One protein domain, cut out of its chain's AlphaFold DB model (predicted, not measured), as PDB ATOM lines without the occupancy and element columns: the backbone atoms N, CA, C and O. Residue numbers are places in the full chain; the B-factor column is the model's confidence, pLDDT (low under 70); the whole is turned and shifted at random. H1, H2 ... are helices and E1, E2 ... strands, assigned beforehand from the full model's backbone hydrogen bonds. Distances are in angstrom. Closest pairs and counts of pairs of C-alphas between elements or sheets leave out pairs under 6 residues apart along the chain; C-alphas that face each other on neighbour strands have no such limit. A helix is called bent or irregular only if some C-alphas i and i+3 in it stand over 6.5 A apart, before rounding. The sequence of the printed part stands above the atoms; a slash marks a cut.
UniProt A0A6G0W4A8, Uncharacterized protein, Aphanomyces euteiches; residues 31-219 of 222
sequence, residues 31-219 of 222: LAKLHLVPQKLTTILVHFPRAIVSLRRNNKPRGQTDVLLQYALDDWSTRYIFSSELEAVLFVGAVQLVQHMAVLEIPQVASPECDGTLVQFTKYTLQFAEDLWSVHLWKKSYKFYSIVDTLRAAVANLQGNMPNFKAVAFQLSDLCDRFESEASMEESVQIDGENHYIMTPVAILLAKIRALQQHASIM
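What this domain is: This is residues 31 to 219 of the 222 residues of an uncharacterized protein of Aphanomyces euteiches (UniProt A0A6G0W4A8). A bundle of five helices, H1 to H5, makes the body of this domain, and a three-stranded sheet, E1 E2 E3, covers one side of it by packing on H1. A two-stranded hairpin, E4 and E5, extends from the bundle between H4 and H5 in the chain, and the unnamed residues 31 to 50 run round the outside. The printed part has 189 residues with five named helices and five named strands, in the order E1 E2 E3 H1 H2 H3 H4 E4 E5 H5; both sheets, E1 E2 E3 and E4 E5, are antiparallel, and the class is mixed, helices and strands. The whole is compact, with a radius of gyration of the C-alphas of 16.8 A, and its C-alphas span 46 by 41 by 34 A.

How they stand to each other: The largest sheet holds E1, residues 51 to 56, E2, residues 65 to 71, and E3, residues 77 to 82, in a meander, each strand the antiparallel neighbour of the one before. E1 and E3 are its edge strands. In the hairpin of E1 and E2, N 52 and O 70 are 2.9 A apart, within hydrogen-bond range; in that of E2 and E3, N 69 and O 78 are 2.9 A apart. H1, residues 85 to 105, is on this sheet in two layers, a helix on one face of a sheet, at a height over the sheet of 10.4 A. It lies over E1 and E2 and runs along the strands, at 6 degrees to E2 on the local plane; the closest C-alphas of E1 and H1 are those of Val 53 and Val 92, 6.5 A apart. H1 belongs to an up-and-down bundle, each helix running against the one before it in the chain, with H2, residues 112 to 135, H3, residues 142 to 159, H4, residues 165 to 182, and H5, residues 201 to 217. H2 and H5 are the hubs, touching three helices each. H1 and H2 touch, closest at the C-alphas of Gly 93 and Phe 128, 6.0 A, with a shallow tilt of 20 degrees, opposite ways. H2 and H3 touch at Leu 126 and Leu 151, whose C-alphas, the closest, are 5.6 A apart. H3 and H4 touch, with the closest C-alphas, those of Ala 154 and Val 168, 5.4 A apart. H4 and H5 touch through 26 pairs of C-alphas within 8 A, the closest those of Ala 169 and Gln 213, 4.7 A. H5 also touches H1, the same way at a shallow tilt of 25 degrees, with the C-alphas of Leu 97 and Lys 208, the closest, 5.8 A apart. H3 and H5 are near each other, while H1 and H3 are apart. E4, residues 185 to 191, and E5, residues 194 to 199, form a hairpin, with N 189 and O 196 2.7 A apart. The closest C-alphas of E4 and H5 are those of Met 185 and Ala 203, 7.4 A apart. Every O i to N i+4 pair is within hydrogen-bond range in H1 and H5, against 19 of 20 in H2, 11 of 14 in H3 and 12 of 14 in H4.

Where its parts are: E1 begins at C-alpha 51, (168.336, 144.549, 172.672), and is 15.2 A long from first to last C-alpha; E2 is 19.8 A and E3 16.2 A. H1 measures 30.7 A, H2 35.7 A, H3 27.1 A and H4 26.0 A. H4 is irregular: C-alphas 178 and 181 are 7.6 A apart. E4 is 16.7 A long and E5 15.9 A. H5, 24.5 A long, ends at C-alpha 217, (160.643, 139.189, 148.972).

The domain as a whole: The two C-alphas farthest apart, those of Asn 161 and Gly 193, are 53.5 A apart. The printed part has no cut, and no link between named elements is long. The mean pLDDT of the printed part is 74.6; 68 residues are under 70, among them 31 to 77, 108 to 114 and 185 to 191.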
ATOM      1  N   LEU A  31     176.910 145.300 153.300       36.91
ATOM      2  CA  LEU A  31     176.892 146.464 152.403       36.91
ATOM      3  C   LEU A  31     176.721 146.055 150.934       36.91
ATOM      4  O   LEU A  31     175.983 146.701 150.190       36.91
ATOM      5  N   ALA A  32     177.327 144.927 150.550       38.69
ATOM      6  CA  ALA A  32     177.176 144.345 149.221       38.69
ATOM      7  C   ALA A  32     175.726 143.916 148.922       38.69
ATOM      8  O   ALA A  32     175.272 144.047 147.788       38.69
ATOM      9  N   LYS A  33     174.978 143.448 149.933       39.12
ATOM     10  CA  LYS A  33     173.572 143.023 149.793       39.12
ATOM     11  C   LYS A  33     172.582 144.191 149.736       39.12
ATOM     12  O   LYS A  33     171.515 144.046 149.154       39.12
ATOM     13  N   LEU A  34     172.930 145.352 150.296       36.28
ATOM     14  CA  LEU A  34     172.072 146.545 150.298       36.28
ATOM     15  C   LEU A  34     172.202 147.410 149.032       36.28
ATOM     16  O   LEU A  34     171.584 148.475 148.972       36.28
ATOM     17  N   HIS A  35     172.982 146.987 148.028       34.78
ATOM     18  CA  HIS A  35     173.263 147.752 146.802       34.78
ATOM     19  C   HIS A  35     173.746 149.191 147.069       34.78
ATOM     20  O   HIS A  35     173.496 150.105 146.287       34.78
ATOM     21  N   LEU A  36     174.425 149.408 148.194       37.28
ATOM     22  CA  LEU A  36     175.108 150.663 148.478       37.28
ATOM     23  C   LEU A  36     176.492 150.548 147.835       37.28
ATOM     24  O   LEU A  36     177.306 149.745 148.283       37.28
ATOM     25  N   VAL A  37     176.732 151.273 146.737       32.94
ATOM     26  CA  VAL A  37     178.005 151.222 145.996       32.94
ATOM     27  C   VAL A  37     179.136 151.693 146.920       32.94
ATOM     28  O   VAL A  37     179.159 152.868 147.287       32.94
ATOM     29  N   PRO A  38     180.093 150.827 147.300       33.66
ATOM     30  CA  PRO A  38     181.166 151.229 148.189       33.66
ATOM     31  C   PRO A  38     182.305 151.829 147.363       33.66
ATOM     32  O   PRO A  38     182.987 151.123 146.617       33.66
ATOM     33  N   GLN A  39     182.572 153.125 147.523       33.38
ATOM     34  CA  GLN A  39     183.887 153.673 147.190       33.38
ATOM     35  C   GLN A  39     184.767 153.606 148.442       33.38
ATOM     36  O   GLN A  39     184.799 154.535 149.230       33.38
ATOM     37  N   LYS A  40     185.457 152.465 148.594       31.47
ATOM     38  CA  LYS A  40     186.475 152.144 149.615       31.47
ATOM     39  C   LYS A  40     186.051 152.329 151.086       31.47
ATOM     40  O   LYS A  40     186.095 153.422 151.625       31.47
ATOM     41  N   LEU A  41     185.771 151.169 151.697       34.78
ATOM     42  CA  LEU A  41     185.757 150.807 153.126       34.78
ATOM     43  C   LEU A  41     185.085 151.794 154.093       34.78
ATOM     44  O   LEU A  41     185.606 152.851 154.420       34.78
ATOM     45  N   THR A  42     183.932 151.371 154.606       28.56
ATOM     46  CA  THR A  42     183.128 152.087 155.598       28.56
ATOM     47  C   THR A  42     182.739 151.104 156.698       28.56
ATOM     48  O   THR A  42     182.079 150.103 156.413       28.56
ATOM     49  N   THR A  43     183.129 151.375 157.944       26.25
ATOM     50  CA  THR A  43     182.840 150.501 159.090       26.25
ATOM     51  C   THR A  43     181.721 151.082 159.947       26.25
ATOM     52  O   THR A  43     181.902 152.116 160.578       26.25
ATOM     53  N   ILE A  44     180.582 150.384 160.031       29.52
ATOM     54  CA  ILE A  44     179.597 150.523 161.116       29.52
ATOM     55  C   ILE A  44     179.012 149.135 161.394       29.52
ATOM     56  O   ILE A  44     178.371 148.563 160.513       29.52
ATOM     57  N   LEU A  45     179.148 148.613 162.622       28.34
ATOM     58  CA  LEU A  45     178.192 147.617 163.115       28.34
ATOM     59  C   LEU A  45     178.050 147.624 164.635       28.34
ATOM     60  O   LEU A  45     179.018 147.597 165.387       28.34
ATOM     61  N   VAL A  46     176.794 147.615 165.069       33.00
ATOM     62  CA  VAL A  46     176.372 147.579 166.464       33.00
ATOM     63  C   VAL A  46     175.486 146.342 166.635       33.00
ATOM     64  O   VAL A  46     174.301 146.365 166.312       33.00
ATOM     65  N   HIS A  47     176.071 145.227 167.078       28.78
ATOM     66  CA  HIS A  47     175.374 143.943 167.178       28.78
ATOM     67  C   HIS A  47     174.551 143.858 168.470       28.78
ATOM     68  O   HIS A  47     175.072 143.582 169.551       28.78
ATOM     69  N   PHE A  48     173.243 144.069 168.347       42.09
ATOM     70  CA  PHE A  48     172.290 143.927 169.445       42.09
ATOM     71  C   PHE A  48     171.169 142.950 169.087       42.09
ATOM     72  O   PHE A  48     170.011 143.362 169.029       42.09
ATOM     73  N   PRO A  49     171.452 141.656 168.874       34.19
ATOM     74  CA  PRO A  49     170.487 140.705 168.312       34.19
ATOM     75  C   PRO A  49     169.209 140.575 169.155       34.19
ATOM     76  O   PRO A  49     168.196 140.089 168.666       34.19
ATOM     77  N   ARG A  50     169.246 141.007 170.425       37.41
ATOM     78  CA  ARG A  50     168.120 140.959 171.366       37.41
ATOM     79  C   ARG A  50     167.971 142.208 172.236       37.41
ATOM     80  O   ARG A  50     167.362 142.125 173.299       37.41
ATOM     81  N   ALA A  51     168.557 143.348 171.866       35.75
ATOM     82  CA  ALA A  51     168.336 144.549 172.672       35.75
ATOM     83  C   ALA A  51     166.997 145.198 172.317       35.75
ATOM     84  O   ALA A  51     166.657 145.353 171.146       35.75
ATOM     85  N   ILE A  52     166.246 145.620 173.322       52.00
ATOM     86  CA  ILE A  52     165.083 146.476 173.116       52.00
ATOM     87  C   ILE A  52     165.586 147.907 173.245       52.00
ATOM     88  O   ILE A  52     166.090 148.311 174.296       52.00
ATOM     89  N   VAL A  53     165.483 148.668 172.158       49.03
ATOM     90  CA  VAL A  53     165.806 150.095 172.172       49.03
ATOM     91  C   VAL A  53     164.524 150.877 172.344       49.03
ATOM     92  O   VAL A  53     163.593 150.727 171.555       49.03
ATOM     93  N   SER A  54     164.490 151.737 173.357       45.09
ATOM     94  CA  SER A  54     163.389 152.676 173.539       45.09
ATOM     95  C   SER A  54     163.924 154.100 173.583       45.09
ATOM     96  O   SER A  54     164.840 154.423 174.344       45.09
ATOM     97  N   LEU A  55     163.339 154.957 172.749       44.81
ATOM     98  CA  LEU A  55     163.514 156.396 172.858       44.81
ATOM     99  C   LEU A  55     162.658 156.869 174.035       44.81
ATOM    100  O   LEU A  55     161.441 156.675 174.032       44.81
ATOM    101  N   ARG A  56     163.274 157.480 175.049       53.41
ATOM    102  CA  ARG A  56     162.524 158.121 176.131       53.41
ATOM    103  C   ARG A  56     162.621 159.627 175.950       53.41
ATOM    104  O   ARG A  56     163.665 160.225 176.169       53.41
ATOM    105  N   ARG A  57     161.509 160.260 175.574       49.94
ATOM    106  CA  ARG A  57     161.404 161.721 175.630       49.94
ATOM    107  C   ARG A  57     161.228 162.125 177.092       49.94
ATOM    108  O   ARG A  57     160.153 161.968 177.663       49.94
ATOM    109  N   ASN A  58     162.292 162.607 177.721       45.41
ATOM    110  CA  ASN A  58     162.176 163.240 179.027       45.41
ATOM    111  C   ASN A  58     161.660 164.674 178.850       45.41
ATOM    112  O   ASN A  58     162.258 165.457 178.120       45.41
ATOM    113  N   ASN A  59     160.612 165.058 179.590       42.97
ATOM    114  CA  ASN A  59     160.075 166.432 179.638       42.97
ATOM    115  C   ASN A  59     161.017 167.426 180.359       42.97
ATOM    116  O   ASN A  59     160.567 168.344 181.044       42.97
ATOM    117  N   LYS A  60     162.341 167.227 180.287       44.47
ATOM    118  CA  LYS A  60     163.303 168.120 180.936       44.47
ATOM    119  C   LYS A  60     163.479 169.405 180.112       44.47
ATOM    120  O   LYS A  60     163.530 169.344 178.889       44.47
ATOM    121  N   PRO A  61     163.656 170.566 180.766       44.03
ATOM    122  CA  PRO A  61     163.697 171.885 180.119       44.03
ATOM    123  C   PRO A  61     164.994 172.193 179.338       44.03
ATOM    124  O   PRO A  61     165.291 173.350 179.055       44.03
ATOM    125  N   ARG A  62     165.796 171.187 178.985       47.09
ATOM    126  CA  ARG A  62     166.976 171.328 178.120       47.09
ATOM    127  C   ARG A  62     166.934 170.167 177.149       47.09
ATOM    128  O   ARG A  62     166.891 169.043 177.629       47.09
ATOM    129  N   GLY A  63     166.932 170.446 175.844       54.19
ATOM    130  CA  GLY A  63     166.700 169.512 174.728       54.19
ATOM    131  C   GLY A  63     167.669 168.329 174.567       54.19
ATOM    132  O   GLY A  63     167.948 167.920 173.448       54.19
ATOM    133  N   GLN A  64     168.186 167.780 175.663       57.38
ATOM    134  CA  GLN A  64     168.850 166.489 175.711       57.38
ATOM    135  C   GLN A  64     167.803 165.385 175.616       57.38
ATOM    136  O   GLN A  64     166.849 165.342 176.395       57.38
ATOM    137  N   THR A  65     168.029 164.476 174.678       64.38
ATOM    138  CA  THR A  65     167.226 163.265 174.513       64.38
ATOM    139  C   THR A  65     168.051 162.081 174.988       64.38
ATOM    140  O   THR A  65     169.239 161.984 174.672       64.38
ATOM    141  N   ASP A  66     167.449 161.188 175.766       65.50
ATOM    142  CA  ASP A  66     168.098 159.968 176.219       65.50
ATOM    143  C   ASP A  66     167.484 158.723 175.585       65.50
ATOM    144  O   ASP A  66     166.270 158.577 175.434       65.50
ATOM    145  N   VAL A  67     168.366 157.795 175.233       63.56
ATOM    146  CA  VAL A  67     167.994 156.477 174.726       63.56
ATOM    147  C   VAL A  67     168.411 155.456 175.762       63.56
ATOM    148  O   VAL A  67     169.556 155.452 176.224       63.56
ATOM    149  N   LEU A  68     167.477 154.581 176.121       67.12
ATOM    150  CA  LEU A  68     167.770 153.430 176.954       67.12
ATOM    151  C   LEU A  68     167.865 152.198 176.063       67.12
ATOM    152  O   LEU A  68     166.905 151.829 175.381       67.12
ATOM    153  N   LEU A  69     169.032 151.570 176.097       66.38
ATOM    154  CA  LEU A  69     169.289 150.296 175.460       66.38
ATOM    155  C   LEU A  69     169.224 149.202 176.523       66.38
ATOM    156  O   LEU A  69     170.064 149.177 177.421       66.38
ATOM    157  N   GLN A  70     168.231 148.321 176.433       64.19
ATOM    158  CA  GLN A  70     168.048 147.219 177.374       64.19
ATOM    159  C   GLN A  70     168.414 145.889 176.719       64.19
ATOM    160  O   GLN A  70     167.946 145.593 175.621       64.19
ATOM    161  N   TYR A  71     169.219 145.074 177.395       64.75
ATOM    162  CA  TYR A  71     169.658 143.774 176.892       64.75
ATOM    163  C   TYR A  71     168.726 142.691 177.428       64.75
ATOM    164  O   TYR A  71     168.665 142.469 178.632       64.75
ATOM    165  N   ALA A  72     167.991 142.012 176.541       59.47
ATOM    166  CA  ALA A  72     166.923 141.098 176.958       59.47
ATOM    167  C   ALA A  72     167.388 139.887 177.790       59.47
ATOM    168  O   ALA A  72     166.553 139.244 178.414       59.47
ATOM    169  N   LEU A  73     168.683 139.545 177.776       62.09
ATOM    170  CA  LEU A  73     169.202 138.345 178.449       62.09
ATOM    171  C   LEU A  73     169.816 138.603 179.821       62.09
ATOM    172  O   LEU A  73     169.822 137.703 180.653       62.09
ATOM    173  N   ASP A  74     170.309 139.811 180.064       60.19
ATOM    174  CA  ASP A  74     171.249 140.045 181.159       60.19
ATOM    175  C   ASP A  74     170.736 141.094 182.170       60.19
ATOM    176  O   ASP A  74     171.487 141.537 183.034       60.19
ATOM    177  N   ASP A  75     169.478 141.532 182.027       67.75
ATOM    178  CA  ASP A  75     168.774 142.526 182.865       67.75
ATOM    179  C   ASP A  75     169.545 143.838 183.133       67.75
ATOM    180  O   ASP A  75     169.217 144.618 184.027       67.75
ATOM    181  N   TRP A  76     170.574 144.128 182.330       69.69
ATOM    182  CA  TRP A  76     171.278 145.403 182.349       69.69
ATOM    183  C   TRP A  76     170.789 146.307 181.226       69.69
ATOM    184  O   TRP A  76     170.302 145.886 180.170       69.69
ATOM    185  N   SER A  77     170.945 147.602 181.475       65.12
ATOM    186  CA  SER A  77     170.615 148.647 180.523       65.12
ATOM    187  C   SER A  77     171.727 149.679 180.469       65.12
ATOM    188  O   SER A  77     172.252 150.074 181.511       65.12
ATOM    189  N   THR A  78     172.030 150.160 179.268       70.81
ATOM    190  CA  THR A  78     172.920 151.305 179.065       70.81
ATOM    191  C   THR A  78     172.101 152.509 178.647       70.81
ATOM    192  O   THR A  78     171.261 152.430 177.749       70.81
ATOM    193  N   ARG A  79     172.350 153.642 179.305       71.44
ATOM    194  CA  ARG A  79     171.733 154.922 178.961       71.44
ATOM    195  C   ARG A  79     172.699 155.751 178.130       71.44
ATOM    196  O   ARG A  79     173.821 156.006 178.559       71.44
ATOM    197  N   TYR A  80     172.219 156.217 176.988       69.94
ATOM    198  CA  TYR A  80     172.920 157.146 176.114       69.94
ATOM    199  C   TYR A  80     172.247 158.513 176.191       69.94
ATOM    200  O   TYR A  80     171.022 158.599 176.284       69.94
ATOM    201  N   ILE A  81     173.050 159.574 176.178       70.44
ATOM    202  CA  ILE A  81     172.584 160.963 176.178       70.44
ATOM    203  C   ILE A  81     173.061 161.586 174.874       70.44
ATOM    204  O   ILE A  81     174.254 161.547 174.585       70.44
ATOM    205  N   PHE A  82     172.133 162.152 174.109       71.38
ATOM    206  CA  PHE A  82     172.418 162.778 172.821       71.38
ATOM    207  C   PHE A  82     172.334 164.295 172.912       71.38
ATOM    208  O   PHE A  82     171.606 164.848 173.748       71.38
ATOM    209  N   SER A  83     173.094 164.966 172.044       75.56
ATOM    210  CA  SER A  83     173.142 166.427 171.996       75.56
ATOM    211  C   SER A  83     171.905 167.015 171.308       75.56
ATOM    212  O   SER A  83     171.513 168.143 171.607       75.56
ATOM    213  N   SER A  84     171.249 166.222 170.452       80.44
ATOM    214  CA  SER A  84     170.001 166.573 169.778       80.44
ATOM    215  C   SER A  84     169.016 165.399 169.701       80.44
ATOM    216  O   SER A  84     169.388 164.230 169.807       80.44
ATOM    217  N   GLU A  85     167.734 165.712 169.488       83.06
ATOM    218  CA  GLU A  85     166.695 164.699 169.252       83.06
ATOM    219  C   GLU A  85     166.930 163.934 167.940       83.06
ATOM    220  O   GLU A  85     166.719 162.723 167.890       83.06
ATOM    221  N   LEU A  86     167.433 164.608 166.898       84.88
ATOM    222  CA  LEU A  86     167.753 163.971 165.618       84.88
ATOM    223  C   LEU A  86     168.813 162.875 165.791       84.88
ATOM    224  O   LEU A  86     168.615 161.767 165.303       84.88
ATOM    225  N   GLU A  87     169.896 163.144 166.522       80.69
ATOM    226  CA  GLU A  87     170.929 162.137 166.806       80.69
ATOM    227  C   GLU A  87     170.359 160.913 167.531       80.69
ATOM    228  O   GLU A  87     170.670 159.779 167.165       80.69
ATOM    229  N   ALA A  88     169.487 161.129 168.521       78.69
ATOM    230  CA  ALA A  88     168.836 160.041 169.242       78.69
ATOM    231  C   ALA A  88     167.945 159.195 168.317       78.69
ATOM    232  O   ALA A  88     168.010 157.965 168.352       78.69
ATOM    233  N   VAL A  89     167.148 159.837 167.454       86.75
ATOM    234  CA  VAL A  89     166.303 159.156 166.458       86.75
ATOM    235  C   VAL A  89     167.157 158.336 165.488       86.75
ATOM    236  O   VAL A  89     166.864 157.160 165.264       86.75
ATOM    237  N   LEU A  90     168.242 158.912 164.955       86.56
ATOM    238  CA  LEU A  90     169.163 158.224 164.042       86.56
ATOM    239  C   LEU A  90     169.827 157.019 164.704       86.56
ATOM    240  O   LEU A  90     169.887 155.952 164.096       86.56
ATOM    241  N   PHE A  91     170.261 157.161 165.957       83.31
ATOM    242  CA  PHE A  91     170.845 156.064 166.723       83.31
ATOM    243  C   PHE A  91     169.863 154.898 166.880       83.31
ATOM    244  O   PHE A  91     170.202 153.754 166.574       83.31
ATOM    245  N   VAL A  92     168.624 155.177 167.300       85.06
ATOM    246  CA  VAL A  92     167.587 154.144 167.450       85.06
ATOM    247  C   VAL A  92     167.285 153.475 166.106       85.06
ATOM    248  O   VAL A  92     167.256 152.244 166.020       85.06
ATOM    249  N   GLY A  93     167.120 154.270 165.045       88.56
ATOM    250  CA  GLY A  93     166.865 153.774 163.694       88.56
ATOM    251  C   GLY A  93     167.981 152.867 163.172       88.56
ATOM    252  O   GLY A  93     167.684 151.806 162.608       88.56
ATOM    253  N   ALA A  94     169.241 153.245 163.409       87.50
ATOM    254  CA  ALA A  94     170.427 152.485 163.027       87.50
ATOM    255  C   ALA A  94     170.541 151.167 163.805       87.50
ATOM    256  O   ALA A  94     170.741 150.121 163.193       87.50
ATOM    257  N   VAL A  95     170.333 151.177 165.126       83.44
ATOM    258  CA  VAL A  95     170.331 149.936 165.917       83.44
ATOM    259  C   VAL A  95     169.274 148.962 165.399       83.44
ATOM    260  O   VAL A  95     169.579 147.803 165.126       83.44
ATOM    261  N   GLN A  96     168.043 149.434 165.211       87.69
ATOM    262  CA  GLN A  96     166.959 148.598 164.696       87.69
ATOM    263  C   GLN A  96     167.247 148.075 163.283       87.69
ATOM    264  O   GLN A  96     166.789 146.993 162.928       87.69
ATOM    265  N   LEU A  97     167.973 148.836 162.455       90.38
ATOM    266  CA  LEU A  97     168.414 148.368 161.140       90.38
ATOM    267  C   LEU A  97     169.411 147.216 161.285       90.38
ATOM    268  O   LEU A  97     169.212 146.183 160.657       90.38
ATOM    269  N   VAL A  98     170.432 147.347 162.138       85.69
ATOM    270  CA  VAL A  98     171.405 146.263 162.361       85.69
ATOM    271  C   VAL A  98     170.716 145.004 162.893       85.69
ATOM    272  O   VAL A  98     171.013 143.901 162.445       85.69
ATOM    273  N   GLN A  99     169.743 145.163 163.791       83.44
ATOM    274  CA  GLN A  99     168.914 144.057 164.282       83.44
ATOM    275  C   GLN A  99     168.145 143.362 163.161       83.44
ATOM    276  O   GLN A  99     168.118 142.136 163.101       83.44
ATOM    277  N   HIS A 100     167.541 144.139 162.261       88.50
ATOM    278  CA  HIS A 100     166.825 143.593 161.115       88.50
ATOM    279  C   HIS A 100     167.771 142.858 160.163       88.50
ATOM    280  O   HIS A 100     167.472 141.741 159.750       88.50
ATOM    281  N   MET A 101     168.942 143.429 159.872       88.00
ATOM    282  CA  MET A 101     169.948 142.776 159.030       88.00
ATOM    283  C   MET A 101     170.417 141.450 159.634       88.00
ATOM    284  O   MET A 101     170.482 140.462 158.912       88.00
ATOM    285  N   ALA A 102     170.652 141.389 160.949       84.12
ATOM    286  CA  ALA A 102     171.015 140.145 161.630       84.12
ATOM    287  C   ALA A 102     169.926 139.065 161.492       84.12
ATOM    288  O   ALA A 102     170.233 137.890 161.306       84.12
ATOM    289  N   VAL A 103     168.645 139.452 161.521       85.00
ATOM    290  CA  VAL A 103     167.532 138.528 161.239       85.00
ATOM    291  C   VAL A 103     167.579 138.030 159.792       85.00
ATOM    292  O   VAL A 103     167.365 136.846 159.552       85.00
ATOM    293  N   LEU A 104     167.891 138.893 158.824       85.19
ATOM    294  CA  LEU A 104     167.978 138.518 157.404       85.19
ATOM    295  C   LEU A 104     169.168 137.611 157.065       85.19
ATOM    296  O   LEU A 104     169.170 136.975 156.012       85.19
ATOM    297  N   GLU A 105     170.189 137.558 157.919       84.69
ATOM    298  CA  GLU A 105     171.336 136.661 157.744       84.69
ATOM    299  C   GLU A 105     171.040 135.220 158.158       84.69
ATOM    300  O   GLU A 105     171.671 134.294 157.647       84.69
ATOM    301  N   ILE A 106     170.072 135.021 159.053       80.94
ATOM    302  CA  ILE A 106     169.636 133.691 159.465       80.94
ATOM    303  C   ILE A 106     168.832 133.087 158.304       80.94
ATOM    304  O   ILE A 106     167.864 133.711 157.863       80.94
ATOM    305  N   PRO A 107     169.193 131.890 157.796       74.00
ATOM    306  CA  PRO A 107     168.421 131.212 156.763       74.00
ATOM    307  C   PRO A 107     166.968 131.053 157.213       74.00
ATOM    308  O   PRO A 107     166.672 130.293 158.135       74.00
ATOM    309  N   GLN A 108     166.071 131.804 156.579       68.00
ATOM    310  CA  GLN A 108     164.663 131.804 156.939       68.00
ATOM    311  C   GLN A 108     164.029 130.516 156.417       68.00
ATOM    312  O   GLN A 108     163.810 130.350 155.216       68.00
ATOM    313  N   VAL A 109     163.753 129.576 157.318       63.53
ATOM    314  CA  VAL A 109     162.788 128.512 157.039       63.53
ATOM    315  C   VAL A 109     161.427 129.182 157.124       63.53
ATOM    316  O   VAL A 109     161.124 129.753 158.166       63.53
ATOM    317  N   ALA A 110     160.647 129.156 156.040       60.19
ATOM    318  CA  ALA A 110     159.314 129.749 155.983       60.19
ATOM    319  C   ALA A 110     158.466 129.267 157.173       60.19
ATOM    320  O   ALA A 110     157.923 128.161 157.159       60.19
ATOM    321  N   SER A 111     158.414 130.078 158.225       60.81
ATOM    322  CA  SER A 111     157.701 129.798 159.461       60.81
ATOM    323  C   SER A 111     156.708 130.931 159.722       60.81
ATOM    324  O   SER A 111     156.981 132.078 159.363       60.81
ATOM    325  N   PRO A 112     155.577 130.655 160.388       59.47
ATOM    326  CA  PRO A 112     154.607 131.689 160.760       59.47
ATOM    327  C   PRO A 112     155.196 132.790 161.663       59.47
ATOM    328  O   PRO A 112     154.671 133.894 161.743       59.47
ATOM    329  N   GLU A 113     156.301 132.507 162.361       59.34
ATOM    330  CA  GLU A 113     157.011 133.468 163.221       59.34
ATOM    331  C   GLU A 113     157.751 134.541 162.396       59.34
ATOM    332  O   GLU A 113     157.992 135.658 162.870       59.34
ATOM    333  N   CYS A 114     158.064 134.227 161.135       59.06
ATOM    334  CA  CYS A 114     158.693 135.141 160.188       59.06
ATOM    335  C   CYS A 114     157.762 136.324 159.848       59.06
ATOM    336  O   CYS A 114     158.224 137.467 159.754       59.06
ATOM    337  N   ASP A 115     156.447 136.083 159.798       73.88
ATOM    338  CA  ASP A 115     155.423 137.099 159.516       73.88
ATOM    339  C   ASP A 115     155.381 138.178 160.608       73.88
ATOM    340  O   ASP A 115     155.373 139.381 160.326       73.88
ATOM    341  N   GLY A 116     155.430 137.757 161.877       86.38
ATOM    342  CA  GLY A 116     155.439 138.670 163.024       86.38
ATOM    343  C   GLY A 116     156.680 139.562 163.051       86.38
ATOM    344  O   GLY A 116     156.598 140.750 163.378       86.38
ATOM    345  N   THR A 117     157.824 139.013 162.641       89.19
ATOM    346  CA  THR A 117     159.095 139.742 162.605       89.19
ATOM    347  C   THR A 117     159.102 140.802 161.504       89.19
ATOM    348  O   THR A 117     159.522 141.936 161.748       89.19
ATOM    349  N   LEU A 118     158.585 140.481 160.310       91.75
ATOM    350  CA  LEU A 118     158.414 141.460 159.235       91.75
ATOM    351  C   LEU A 118     157.507 142.610 159.681       91.75
ATOM    352  O   LEU A 118     157.929 143.764 159.616       91.75
ATOM    353  N   VAL A 119     156.323 142.305 160.224       93.44
ATOM    354  CA  VAL A 119     155.385 143.317 160.746       93.44
ATOM    355  C   VAL A 119     156.063 144.222 161.775       93.44
ATOM    356  O   VAL A 119     155.890 145.444 161.739       93.44
ATOM    357  N   GLN A 120     156.845 143.644 162.689       93.31
ATOM    358  CA  GLN A 120     157.530 144.403 163.727       93.31
ATOM    359  C   GLN A 120     158.557 145.381 163.142       93.31
ATOM    360  O   GLN A 120     158.559 146.557 163.512       93.31
ATOM    361  N   PHE A 121     159.392 144.940 162.199       94.50
ATOM    362  CA  PHE A 121     160.355 145.831 161.551       94.50
ATOM    363  C   PHE A 121     159.687 146.866 160.639       94.50
ATOM    364  O   PHE A 121     160.185 147.992 160.544       94.50
ATOM    365  N   THR A 122     158.542 146.552 160.020       95.38
ATOM    366  CA  THR A 122     157.756 147.546 159.271       95.38
ATOM    367  C   THR A 122     157.246 148.638 160.209       95.38
ATOM    368  O   THR A 122     157.396 149.816 159.901       95.38
ATOM    369  N   LYS A 123     156.735 148.274 161.393       95.75
ATOM    370  CA  LYS A 123     156.313 149.240 162.425       95.75
ATOM    371  C   LYS A 123     157.472 150.080 162.949       95.75
ATOM    372  O   LYS A 123     157.323 151.289 163.075       95.75
ATOM    373  N   TYR A 124     158.631 149.476 163.213       95.06
ATOM    374  CA  TYR A 124     159.824 150.226 163.613       95.06
ATOM    375  C   TYR A 124     160.279 151.215 162.540       95.06
ATOM    376  O   TYR A 124     160.642 152.344 162.853       95.06
ATOM    377  N   THR A 125     160.224 150.819 161.271       96.50
ATOM    378  CA  THR A 125     160.588 151.702 160.157       96.50
ATOM    379  C   THR A 125     159.569 152.820 159.966       96.50
ATOM    380  O   THR A 125     159.971 153.957 159.738       96.50
ATOM    381  N   LEU A 126     158.272 152.533 160.127       96.19
ATOM    382  CA  LEU A 126     157.220 153.548 160.139       96.19
ATOM    383  C   LEU A 126     157.433 154.559 161.272       96.19
ATOM    384  O   LEU A 126     157.465 155.755 161.008       96.19
ATOM    385  N   GLN A 127     157.651 154.084 162.502       94.81
ATOM    386  CA  GLN A 127     157.913 154.945 163.656       94.81
ATOM    387  C   GLN A 127     159.141 155.831 163.417       94.81
ATOM    388  O   GLN A 127     159.085 157.037 163.629       94.81
ATOM    389  N   PHE A 128     160.233 155.254 162.905       94.50
ATOM    390  CA  PHE A 128     161.428 156.013 162.545       94.50
ATOM    391  C   PHE A 128     161.140 157.075 161.474       94.50
ATOM    392  O   PHE A 128     161.619 158.197 161.595       94.50
ATOM    393  N   ALA A 129     160.344 156.755 160.449       94.38
ATOM    394  CA  ALA A 129     159.954 157.711 159.415       94.38
ATOM    395  C   ALA A 129     159.098 158.857 159.979       94.38
ATOM    396  O   ALA A 129     159.305 160.007 159.601       94.38
ATOM    397  N   GLU A 130     158.170 158.569 160.895       93.69
ATOM    398  CA  GLU A 130     157.333 159.571 161.567       93.69
ATOM    399  C   GLU A 130     158.152 160.474 162.495       93.69
ATOM    400  O   GLU A 130     158.031 161.702 162.430       93.69
ATOM    401  N   ASP A 131     159.037 159.888 163.305       91.69
ATOM    402  CA  ASP A 131     159.945 160.645 164.163       91.69
ATOM    403  C   ASP A 131     160.864 161.522 163.314       91.69
ATOM    404  O   ASP A 131     160.931 162.733 163.531       91.69
ATOM    405  N   LEU A 132     161.492 160.956 162.280       90.25
ATOM    406  CA  LEU A 132     162.384 161.686 161.387       90.25
ATOM    407  C   LEU A 132     161.659 162.797 160.609       90.25
ATOM    408  O   LEU A 132     162.209 163.890 160.419       90.25
ATOM    409  N   TRP A 133     160.415 162.546 160.193       88.69
ATOM    410  CA  TRP A 133     159.540 163.556 159.607       88.69
ATOM    411  C   TRP A 133     159.327 164.719 160.566       88.69
ATOM    412  O   TRP A 133     159.525 165.861 160.157       88.69
ATOM    413  N   SER A 134     159.004 164.441 161.833       87.62
ATOM    414  CA  SER A 134     158.722 165.464 162.845       87.62
ATOM    415  C   SER A 134     159.941 166.316 163.225       87.62
ATOM    416  O   SER A 134     159.808 167.528 163.406       87.62
ATOM    417  N   VAL A 135     161.139 165.722 163.286       85.12
ATOM    418  CA  VAL A 135     162.344 166.428 163.758       85.12
ATOM    419  C   VAL A 135     163.142 167.093 162.638       85.12
ATOM    420  O   VAL A 135     163.784 168.116 162.882       85.12
ATOM    421  N   HIS A 136     163.105 166.560 161.408       80.38
ATOM    422  CA  HIS A 136     164.014 166.996 160.336       80.38
ATOM    423  C   HIS A 136     163.362 167.152 158.962       80.38
ATOM    424  O   HIS A 136     163.496 168.207 158.338       80.38
ATOM    425  N   LEU A 137     162.667 166.127 158.456       74.00
ATOM    426  CA  LEU A 137     162.305 166.083 157.030       74.00
ATOM    427  C   LEU A 137     161.137 166.996 156.645       74.00
ATOM    428  O   LEU A 137     161.089 167.424 155.490       74.00
ATOM    429  N   TRP A 138     160.253 167.368 157.581       73.25
ATOM    430  CA  TRP A 138     159.143 168.288 157.289       73.25
ATOM    431  C   TRP A 138     159.614 169.630 156.716       73.25
ATOM    432  O   TRP A 138     158.913 170.244 155.914       73.25
ATOM    433  N   LYS A 139     160.822 170.069 157.092       68.44
ATOM    434  CA  LYS A 139     161.430 171.317 156.610       68.44
ATOM    435  C   LYS A 139     162.026 171.195 155.210       68.44
ATOM    436  O   LYS A 139     162.259 172.218 154.575       68.44
ATOM    437  N   LYS A 140     162.320 169.972 154.747       69.50
ATOM    438  CA  LYS A 140     163.030 169.729 153.483       69.50
ATOM    439  C   LYS A 140     162.076 169.568 152.298       69.50
ATOM    440  O   LYS A 140     162.312 170.183 151.264       69.50
ATOM    441  N   SER A 141     161.015 168.759 152.410       74.62
ATOM    442  CA  SER A 141     160.079 168.543 151.291       74.62
ATOM    443  C   SER A 141     158.817 167.784 151.699       74.62
ATOM    444  O   SER A 141     158.905 166.771 152.383       74.62
ATOM    445  N   TYR A 142     157.651 168.176 151.171       78.81
ATOM    446  CA  TYR A 142     156.399 167.416 151.328       78.81
ATOM    447  C   TYR A 142     156.473 165.999 150.739       78.81
ATOM    448  O   TYR A 142     155.697 165.126 151.124       78.81
ATOM    449  N   LYS A 143     157.416 165.743 149.822       79.69
ATOM    450  CA  LYS A 143     157.557 164.446 149.151       79.69
ATOM    451  C   LYS A 143     157.831 163.310 150.139       79.69
ATOM    452  O   LYS A 143     157.296 162.221 149.941       79.69
ATOM    453  N   PHE A 144     158.569 163.549 151.228       82.00
ATOM    454  CA  PHE A 144     158.859 162.496 152.212       82.00
ATOM    455  C   PHE A 144     157.626 162.049 153.006       82.00
ATOM    456  O   PHE A 144     157.630 160.947 153.547       82.00
ATOM    457  N   TYR A 145     156.537 162.827 153.013       86.19
ATOM    458  CA  TYR A 145     155.279 162.389 153.614       86.19
ATOM    459  C   TYR A 145     154.724 161.126 152.926       86.19
ATOM    460  O   TYR A 145     154.192 160.238 153.586       86.19
ATOM    461  N   SER A 146     154.952 160.982 151.613       89.62
ATOM    462  CA  SER A 146     154.545 159.783 150.863       89.62
ATOM    463  C   SER A 146     155.230 158.497 151.340       89.62
ATOM    464  O   SER A 146     154.643 157.421 151.216       89.62
ATOM    465  N   ILE A 147     156.429 158.588 151.933       91.88
ATOM    466  CA  ILE A 147     157.103 157.439 152.553       91.88
ATOM    467  C   ILE A 147     156.294 156.960 153.757       91.88
ATOM    468  O   ILE A 147     156.033 155.766 153.889       91.88
ATOM    469  N   VAL A 148     155.863 157.892 154.610       93.88
ATOM    470  CA  VAL A 148     155.101 157.584 155.824       93.88
ATOM    471  C   VAL A 148     153.775 156.912 155.465       93.88
ATOM    472  O   VAL A 148     153.467 155.846 155.993       93.88
ATOM    473  N   ASP A 149     153.018 157.479 154.524       93.50
ATOM    474  CA  ASP A 149     151.742 156.896 154.089       93.50
ATOM    475  C   ASP A 149     151.914 155.509 153.463       93.50
ATOM    476  O   ASP A 149     151.143 154.591 153.751       93.50
ATOM    477  N   THR A 150     152.961 155.323 152.657       95.19
ATOM    478  CA  THR A 150     153.254 154.020 152.049       95.19
ATOM    479  C   THR A 150     153.638 152.982 153.105       95.19
ATOM    480  O   THR A 150     153.173 151.845 153.043       95.19
ATOM    481  N   LEU A 151     154.415 153.361 154.127       95.94
ATOM    482  CA  LEU A 151     154.748 152.475 155.246       95.94
ATOM    483  C   LEU A 151     153.519 152.132 156.102       95.94
ATOM    484  O   LEU A 151     153.376 150.981 156.513       95.94
ATOM    485  N   ARG A 152     152.590 153.073 156.329       95.56
ATOM    486  CA  ARG A 152     151.301 152.780 156.989       95.56
ATOM    487  C   ARG A 152     150.480 151.774 156.191       95.56
ATOM    488  O   ARG A 152     149.968 150.814 156.766       95.56
ATOM    489  N   ALA A 153     150.387 151.964 154.875       94.31
ATOM    490  CA  ALA A 153     149.703 151.026 153.990       94.31
ATOM    491  C   ALA A 153     150.368 149.640 154.016       94.31
ATOM    492  O   ALA A 153     149.669 148.630 154.088       94.31
ATOM    493  N   ALA A 154     151.703 149.578 154.039       94.75
ATOM    494  CA  ALA A 154     152.440 148.326 154.168       94.75
ATOM    495  C   ALA A 154     152.124 147.604 155.489       94.75
ATOM    496  O   ALA A 154     151.839 146.409 155.472       94.75
ATOM    497  N   VAL A 155     152.093 148.316 156.623       94.69
ATOM    498  CA  VAL A 155     151.679 147.736 157.915       94.69
ATOM    499  C   VAL A 155     150.255 147.179 157.831       94.69
ATOM    500  O   VAL A 155     150.030 146.039 158.228       94.69
ATOM    501  N   ALA A 156     149.307 147.938 157.274       92.75
ATOM    502  CA  ALA A 156     147.923 147.486 157.127       92.75
ATOM    503  C   ALA A 156     147.811 146.223 156.250       92.75
ATOM    504  O   ALA A 156     147.111 145.281 156.616       92.75
ATOM    505  N   ASN A 157     148.553 146.173 155.139       91.62
ATOM    506  CA  ASN A 157     148.596 145.019 154.238       91.62
ATOM    507  C   ASN A 157     149.193 143.768 154.895       91.62
ATOM    508  O   ASN A 157     148.772 142.664 154.566       91.62
ATOM    509  N   LEU A 158     150.155 143.923 155.808       90.69
ATOM    510  CA  LEU A 158     150.761 142.800 156.532       90.69
ATOM    511  C   LEU A 158     149.911 142.316 157.713       90.69
ATOM    512  O   LEU A 158     150.010 141.159 158.101       90.69
ATOM    513  N   GLN A 159     149.093 143.191 158.305       90.25
ATOM    514  CA  GLN A 159     148.232 142.851 159.446       90.25
ATOM    515  C   GLN A 159     146.840 142.340 159.045       90.25
ATOM    516  O   GLN A 159     146.056 141.970 159.919       90.25
ATOM    517  N   GLY A 160     146.504 142.356 157.754       84.31
ATOM    518  CA  GLY A 160     145.236 141.835 157.253       84.31
ATOM    519  C   GLY A 160     145.120 140.312 157.383       84.31
ATOM    520  O   GLY A 160     146.109 139.607 157.544       84.31
ATOM    521  N   ASN A 161     143.895 139.793 157.244       79.94
ATOM    522  CA  ASN A 161     143.615 138.349 157.306       79.94
ATOM    523  C   ASN A 161     144.341 137.538 156.215       79.94
ATOM    524  O   ASN A 161     144.539 136.340 156.379       79.94
ATOM    525  N   MET A 162     144.699 138.188 155.105       84.81
ATOM    526  CA  MET A 162     145.472 137.621 153.999       84.81
ATOM    527  C   MET A 162     146.638 138.572 153.691       84.81
ATOM    528  O   MET A 162     146.466 139.491 152.882       84.81
ATOM    529  N   PRO A 163     147.794 138.419 154.366       87.00
ATOM    530  CA  PRO A 163     148.948 139.282 154.156       87.00
ATOM    531  C   PRO A 163     149.426 139.255 152.701       87.00
ATOM    532  O   PRO A 163     149.660 138.193 152.129       87.00
ATOM    533  N   ASN A 164     149.593 140.429 152.086       88.75
ATOM    534  CA  ASN A 164     150.050 140.533 150.697       88.75
ATOM    535  C   ASN A 164     151.520 140.964 150.620       88.75
ATOM    536  O   ASN A 164     151.837 142.119 150.321       88.75
ATOM    537  N   PHE A 165     152.429 140.022 150.880       90.06
ATOM    538  CA  PHE A 165     153.875 140.274 150.900       90.06
ATOM    539  C   PHE A 165     154.410 140.802 149.567       90.06
ATOM    540  O   PHE A 165     155.254 141.694 149.553       90.06
ATOM    541  N   LYS A 166     153.880 140.314 148.438       89.69
ATOM    542  CA  LYS A 166     154.299 140.752 147.102       89.69
ATOM    543  C   LYS A 166     153.941 142.213 146.839       89.69
ATOM    544  O   LYS A 166     154.771 142.961 146.324       89.69
ATOM    545  N   ALA A 167     152.726 142.631 147.198       90.81
ATOM    546  CA  ALA A 167     152.322 144.029 147.077       90.81
ATOM    547  C   ALA A 167     153.178 144.928 147.976       90.81
ATOM    548  O   ALA A 167     153.633 145.976 147.527       90.81
ATOM    549  N   VAL A 168     153.455 144.489 149.207       93.69
ATOM    550  CA  VAL A 168     154.326 145.215 150.141       93.69
ATOM    551  C   VAL A 168     155.744 145.345 149.584       93.69
ATOM    552  O   VAL A 168     156.276 146.449 149.542       93.69
ATOM    553  N   ALA A 169     156.343 144.262 149.084       93.81
ATOM    554  CA  ALA A 169     157.671 144.298 148.470       93.81
ATOM    555  C   ALA A 169     157.730 145.277 147.284       93.81
ATOM    556  O   ALA A 169     158.681 146.048 147.170       93.81
ATOM    557  N   PHE A 170     156.693 145.298 146.440       93.94
ATOM    558  CA  PHE A 170     156.599 146.230 145.315       93.94
ATOM    559  C   PHE A 170     156.483 147.691 145.771       93.94
ATOM    560  O   PHE A 170     157.209 148.546 145.274       93.94
ATOM    561  N   GLN A 171     155.622 147.974 146.755       94.81
ATOM    562  CA  GLN A 171     155.476 149.312 147.342       94.81
ATOM    563  C   GLN A 171     156.796 149.824 147.936       94.81
ATOM    564  O   GLN A 171     157.155 150.983 147.748       94.81
ATOM    565  N   LEU A 172     157.532 148.957 148.636       95.56
ATOM    566  CA  LEU A 172     158.826 149.305 149.221       95.56
ATOM    567  C   LEU A 172     159.897 149.533 148.143       95.56
ATOM    568  O   LEU A 172     160.693 150.457 148.281       95.56
ATOM    569  N   SER A 173     159.884 148.752 147.058       94.69
ATOM    570  CA  SER A 173     160.774 148.968 145.907       94.69
ATOM    571  C   SER A 173     160.537 150.329 145.253       94.69
ATOM    572  O   SER A 173     161.490 151.066 145.027       94.69
ATOM    573  N   ASP A 174     159.276 150.701 145.014       94.19
ATOM    574  CA  ASP A 174     158.918 152.000 144.421       94.19
ATOM    575  C   ASP A 174     159.391 153.181 145.291       94.19
ATOM    576  O   ASP A 174     159.861 154.197 144.775       94.19
ATOM    577  N   LEU A 175     159.346 153.044 146.623       93.31
ATOM    578  CA  LEU A 175     159.940 154.039 147.523       93.31
ATOM    579  C   LEU A 175     161.460 154.127 147.369       93.31
ATOM    580  O   LEU A 175     161.995 155.236 147.322       93.31
ATOM    581  N   CYS A 176     162.153 152.989 147.308       92.81
ATOM    582  CA  CYS A 176     163.598 152.964 147.099       92.81
ATOM    583  C   CYS A 176     163.972 153.696 145.808       92.81
ATOM    584  O   CYS A 176     164.783 154.615 145.862       92.81
ATOM    585  N   ASP A 177     163.331 153.355 144.692       92.00
ATOM    586  CA  ASP A 177     163.633 153.927 143.376       92.00
ATOM    587  C   ASP A 177     163.358 155.439 143.336       92.00
ATOM    588  O   ASP A 177     164.128 156.217 142.771       92.00
ATOM    589  N   ARG A 178     162.275 155.890 143.982       91.00
ATOM    590  CA  ARG A 178     161.882 157.308 143.998       91.00
ATOM    591  C   ARG A 178     162.852 158.200 144.766       91.00
ATOM    592  O   ARG A 178     163.003 159.367 144.407       91.00
ATOM    593  N   PHE A 179     163.444 157.687 145.839       88.88
ATOM    594  CA  PHE A 179     164.242 158.481 146.777       88.88
ATOM    595  C   PHE A 179     165.732 158.125 146.769       88.88
ATOM    596  O   PHE A 179     166.494 158.772 147.482       88.88
ATOM    597  N   GLU A 180     166.173 157.155 145.962       87.50
ATOM    598  CA  GLU A 180     167.576 156.723 145.891       87.50
ATOM    599  C   GLU A 180     168.542 157.890 145.645       87.50
ATOM    600  O   GLU A 180     169.571 157.988 146.306       87.50
ATOM    601  N   SER A 181     168.180 158.823 144.762       85.00
ATOM    602  CA  SER A 181     169.001 160.003 144.461       85.00
ATOM    603  C   SER A 181     169.125 160.993 145.625       85.00
ATOM    604  O   SER A 181     170.055 161.798 145.641       85.00
ATOM    605  N   GLU A 182     168.220 160.933 146.607       82.75
ATOM    606  CA  GLU A 182     168.257 161.754 147.821       82.75
ATOM    607  C   GLU A 182     168.982 161.062 148.988       82.75
ATOM    608  O   GLU A 182     169.311 161.711 149.983       82.75
ATOM    609  N   ALA A 183     169.283 159.766 148.874       79.38
ATOM    610  CA  ALA A 183     170.160 159.063 149.804       79.38
ATOM    611  C   ALA A 183     171.629 159.317 149.449       79.38
ATOM    612  O   ALA A 183     172.331 158.457 148.920       79.38
ATOM    613  N   SER A 184     172.107 160.519 149.761       71.50
ATOM    614  CA  SER A 184     173.534 160.834 149.708       71.50
ATOM    615  C   SER A 184     174.251 160.424 150.999       71.50
ATOM    616  O   SER A 184     173.633 160.234 152.054       71.50
ATOM    617  N   MET A 185     175.576 160.300 150.919       68.44
ATOM    618  CA  MET A 185     176.468 160.369 152.079       68.44
ATOM    619  C   MET A 185     176.890 161.833 152.227       68.44
ATOM    620  O   MET A 185     177.319 162.433 151.242       68.44
ATOM    621  N   GLU A 186     176.688 162.424 153.406       57.25
ATOM    622  CA  GLU A 186     176.882 163.871 153.597       57.25
ATOM    623  C   GLU A 186     178.378 164.206 153.703       57.25
ATOM    624  O   GLU A 186     178.855 165.059 152.961       57.25
ATOM    625  N   GLU A 187     179.136 163.502 154.556       59.56
ATOM    626  CA  GLU A 187     180.551 163.793 154.829       59.56
ATOM    627  C   GLU A 187     181.317 162.542 155.301       59.56
ATOM    628  O   GLU A 187     180.729 161.603 155.846       59.56
ATOM    629  N   SER A 188     182.641 162.532 155.108       69.62
ATOM    630  CA  SER A 188     183.554 161.558 155.716       69.62
ATOM    631  C   SER A 188     184.385 162.229 156.810       69.62
ATOM    632  O   SER A 188     185.043 163.234 156.545       69.62
ATOM    633  N   VAL A 189     184.406 161.664 158.012       66.50
ATOM    634  CA  VAL A 189     185.238 162.103 159.138       66.50
ATOM    635  C   VAL A 189     186.415 161.152 159.285       66.50
ATOM    636  O   VAL A 189     186.221 159.943 159.309       66.50
ATOM    637  N   GLN A 190     187.636 161.669 159.413       61.62
ATOM    638  CA  GLN A 190     188.789 160.817 159.692       61.62
ATOM    639  C   GLN A 190     188.909 160.563 161.206       61.62
ATOM    640  O   GLN A 190     189.036 161.512 161.978       61.62
ATOM    641  N   ILE A 191     188.876 159.300 161.634       64.31
ATOM    642  CA  ILE A 191     189.034 158.869 163.033       64.31
ATOM    643  C   ILE A 191     190.089 157.764 163.053       64.31
ATOM    644  O   ILE A 191     189.988 156.809 162.288       64.31
ATOM    645  N   ASP A 192     191.121 157.916 163.885       76.31
ATOM    646  CA  ASP A 192     192.249 156.974 163.996       76.31
ATOM    647  C   ASP A 192     192.936 156.653 162.651       76.31
ATOM    648  O   ASP A 192     193.460 155.567 162.428       76.31
ATOM    649  N   GLY A 193     192.950 157.632 161.737       74.62
ATOM    650  CA  GLY A 193     193.526 157.495 160.397       74.62
ATOM    651  C   GLY A 193     192.586 156.877 159.356       74.62
ATOM    652  O   GLY A 193     192.907 156.915 158.168       74.62
ATOM    653  N   GLU A 194     191.413 156.395 159.764       59.78
ATOM    654  CA  GLU A 194     190.401 155.796 158.891       59.78
ATOM    655  C   GLU A 194     189.298 156.798 158.541       59.78
ATOM    656  O   GLU A 194     188.921 157.624 159.366       59.78
ATOM    657  N   ASN A 195     188.760 156.730 157.320       60.06
ATOM    658  CA  ASN A 195     187.634 157.568 156.902       60.06
ATOM    659  C   ASN A 195     186.303 156.909 157.294       60.06
ATOM    660  O   ASN A 195     185.999 155.799 156.866       60.06
ATOM    661  N   HIS A 196     185.480 157.625 158.052       56.66
ATOM    662  CA  HIS A 196     184.157 157.207 158.512       56.66
ATOM    663  C   HIS A 196     183.095 158.039 157.820       56.66
ATOM    664  O   HIS A 196     183.108 159.259 157.919       56.66
ATOM    665  N   TYR A 197     182.156 157.403 157.131       66.06
ATOM    666  CA  TYR A 197     181.115 158.119 156.401       66.06
ATOM    667  C   TYR A 197     179.877 158.309 157.268       66.06
ATOM    668  O   TYR A 197     179.372 157.367 157.882       66.06
ATOM    669  N   ILE A 198     179.363 159.534 157.278       70.44
ATOM    670  CA  ILE A 198     178.119 159.871 157.955       70.44
ATOM    671  C   ILE A 198     176.973 159.638 156.972       70.44
ATOM    672  O   ILE A 198     176.851 160.304 155.938       70.44
ATOM    673  N   MET A 199     176.122 158.665 157.296       75.62
ATOM    674  CA  MET A 199     174.889 158.440 156.550       75.62
ATOM    675  C   MET A 199     173.889 159.548 156.850       75.62
ATOM    676  O   MET A 199     173.605 159.854 158.010       75.62
ATOM    677  N   THR A 200     173.297 160.098 155.794       84.00
ATOM    678  CA  THR A 200     172.185 161.032 155.947       84.00
ATOM    679  C   THR A 200     170.979 160.339 156.580       84.00
ATOM    680  O   THR A 200     170.799 159.123 156.435       84.00
ATOM    681  N   PRO A 201     170.078 161.093 157.229       88.38
ATOM    682  CA  PRO A 201     168.838 160.522 157.740       88.38
ATOM    683  C   PRO A 201     168.003 159.793 156.680       88.38
ATOM    684  O   PRO A 201     167.400 158.758 156.963       88.38
ATOM    685  N   VAL A 202     168.001 160.312 155.447       88.12
ATOM    686  CA  VAL A 202     167.309 159.699 154.305       88.12
ATOM    687  C   VAL A 202     167.991 158.392 153.896       88.12
ATOM    688  O   VAL A 202     167.296 157.409 153.656       88.12
ATOM    689  N   ALA A 203     169.327 158.335 153.895       87.62
ATOM    690  CA  ALA A 203     170.057 157.101 153.616       87.62
ATOM    691  C   ALA A 203     169.739 155.992 154.634       87.62
ATOM    692  O   ALA A 203     169.483 154.856 154.235       87.62
ATOM    693  N   ILE A 204     169.664 156.314 155.933       90.69
ATOM    694  CA  ILE A 204     169.262 155.337 156.962       90.69
ATOM    695  C   ILE A 204     167.820 154.869 156.728       90.69
ATOM    696  O   ILE A 204     167.547 153.671 156.785       90.69
ATOM    697  N   LEU A 205     166.897 155.790 156.428       93.25
ATOM    698  CA  LEU A 205     165.505 155.446 156.134       93.25
ATOM    699  C   LEU A 205     165.396 154.500 154.931       93.25
ATOM    700  O   LEU A 205     164.719 153.476 155.022       93.25
ATOM    701  N   LEU A 206     166.099 154.791 153.834       93.19
ATOM    702  CA  LEU A 206     166.107 153.925 152.656       93.19
ATOM    703  C   LEU A 206     166.760 152.574 152.919       93.19
ATOM    704  O   LEU A 206     166.246 151.563 152.450       93.19
ATOM    705  N   ALA A 207     167.831 152.515 153.711       92.69
ATOM    706  CA  ALA A 207     168.429 151.243 154.100       92.69
ATOM    707  C   ALA A 207     167.432 150.361 154.876       92.69
ATOM    708  O   ALA A 207     167.338 149.161 154.615       92.69
ATOM    709  N   LYS A 208     166.615 150.953 155.761       95.69
ATOM    710  CA  LYS A 208     165.519 150.239 156.444       95.69
ATOM    711  C   LYS A 208     164.439 149.765 155.471       95.69
ATOM    712  O   LYS A 208     163.990 148.627 155.576       95.69
ATOM    713  N   ILE A 209     164.052 150.595 154.504       96.31
ATOM    714  CA  ILE A 209     163.062 150.224 153.479       96.31
ATOM    715  C   ILE A 209     163.589 149.083 152.593       96.31
ATOM    716  O   ILE A 209     162.856 148.123 152.357       96.31
ATOM    717  N   ARG A 210     164.866 149.109 152.185       95.06
ATOM    718  CA  ARG A 210     165.517 148.014 151.439       95.06
ATOM    719  C   ARG A 210     165.553 146.715 152.239       95.06
ATOM    720  O   ARG A 210     165.216 145.662 151.703       95.06
ATOM    721  N   ALA A 211     165.888 146.780 153.528       94.19
ATOM    722  CA  ALA A 211     165.848 145.608 154.402       94.19
ATOM    723  C   ALA A 211     164.428 145.015 154.483       94.19
ATOM    724  O   ALA A 211     164.257 143.800 154.413       94.19
ATOM    725  N   LEU A 212     163.387 145.854 154.564       95.31
ATOM    726  CA  LEU A 212     161.991 145.399 154.523       95.31
ATOM    727  C   LEU A 212     161.607 144.790 153.178       95.31
ATOM    728  O   LEU A 212     160.948 143.755 153.159       95.31
ATOM    729  N   GLN A 213     162.023 145.401 152.070       94.88
ATOM    730  CA  GLN A 213     161.779 144.881 150.728       94.88
ATOM    731  C   GLN A 213     162.392 143.487 150.577       94.88
ATOM    732  O   GLN A 213     161.712 142.561 150.132       94.88
ATOM    733  N   GLN A 214     163.653 143.318 150.986       92.19
ATOM    734  CA  GLN A 214     164.328 142.024 150.977       92.19
ATOM    735  C   GLN A 214     163.585 141.018 151.863       92.19
ATOM    736  O   GLN A 214     163.321 139.902 151.423       92.19
ATOM    737  N   HIS A 215     163.191 141.426 153.073       91.69
ATOM    738  CA  HIS A 215     162.453 140.577 154.006       91.69
ATOM    739  C   HIS A 215     161.104 140.119 153.433       91.69
ATOM    740  O   HIS A 215     160.773 138.944 153.512       91.69
ATOM    741  N   ALA A 216     160.346 141.018 152.808       91.25
ATOM    742  CA  ALA A 216     159.076 140.688 152.171       91.25
ATOM    743  C   ALA A 216     159.256 139.802 150.928       91.25
ATOM    744  O   ALA A 216     158.402 138.968 150.643       91.25
ATOM    745  N   SER A 217     160.370 139.948 150.202       88.56
ATOM    746  CA  SER A 217     160.643 139.189 148.972       88.56
ATOM    747  C   SER A 217     160.999 137.723 149.227       88.56
ATOM    748  O   SER A 217     160.821 136.896 148.338       88.56
ATOM    749  N   ILE A 218     161.506 137.399 150.420       86.88
ATOM    750  CA  ILE A 218     161.813 136.016 150.817       86.88
ATOM    751  C   ILE A 218     160.618 135.303 151.466       86.88
ATOM    752  O   ILE A 218     160.718 134.114 151.762       86.88
ATOM    753  N   MET A 219     159.493 135.997 151.678       83.38
ATOM    754  CA  MET A 219     158.287 135.384 152.235       83.38
ATOM    755  C   MET A 219     157.546 134.552 151.183       83.38
ATOM    756  O   MET A 219     157.408 134.985 150.033       83.38
TER     757      MET A 219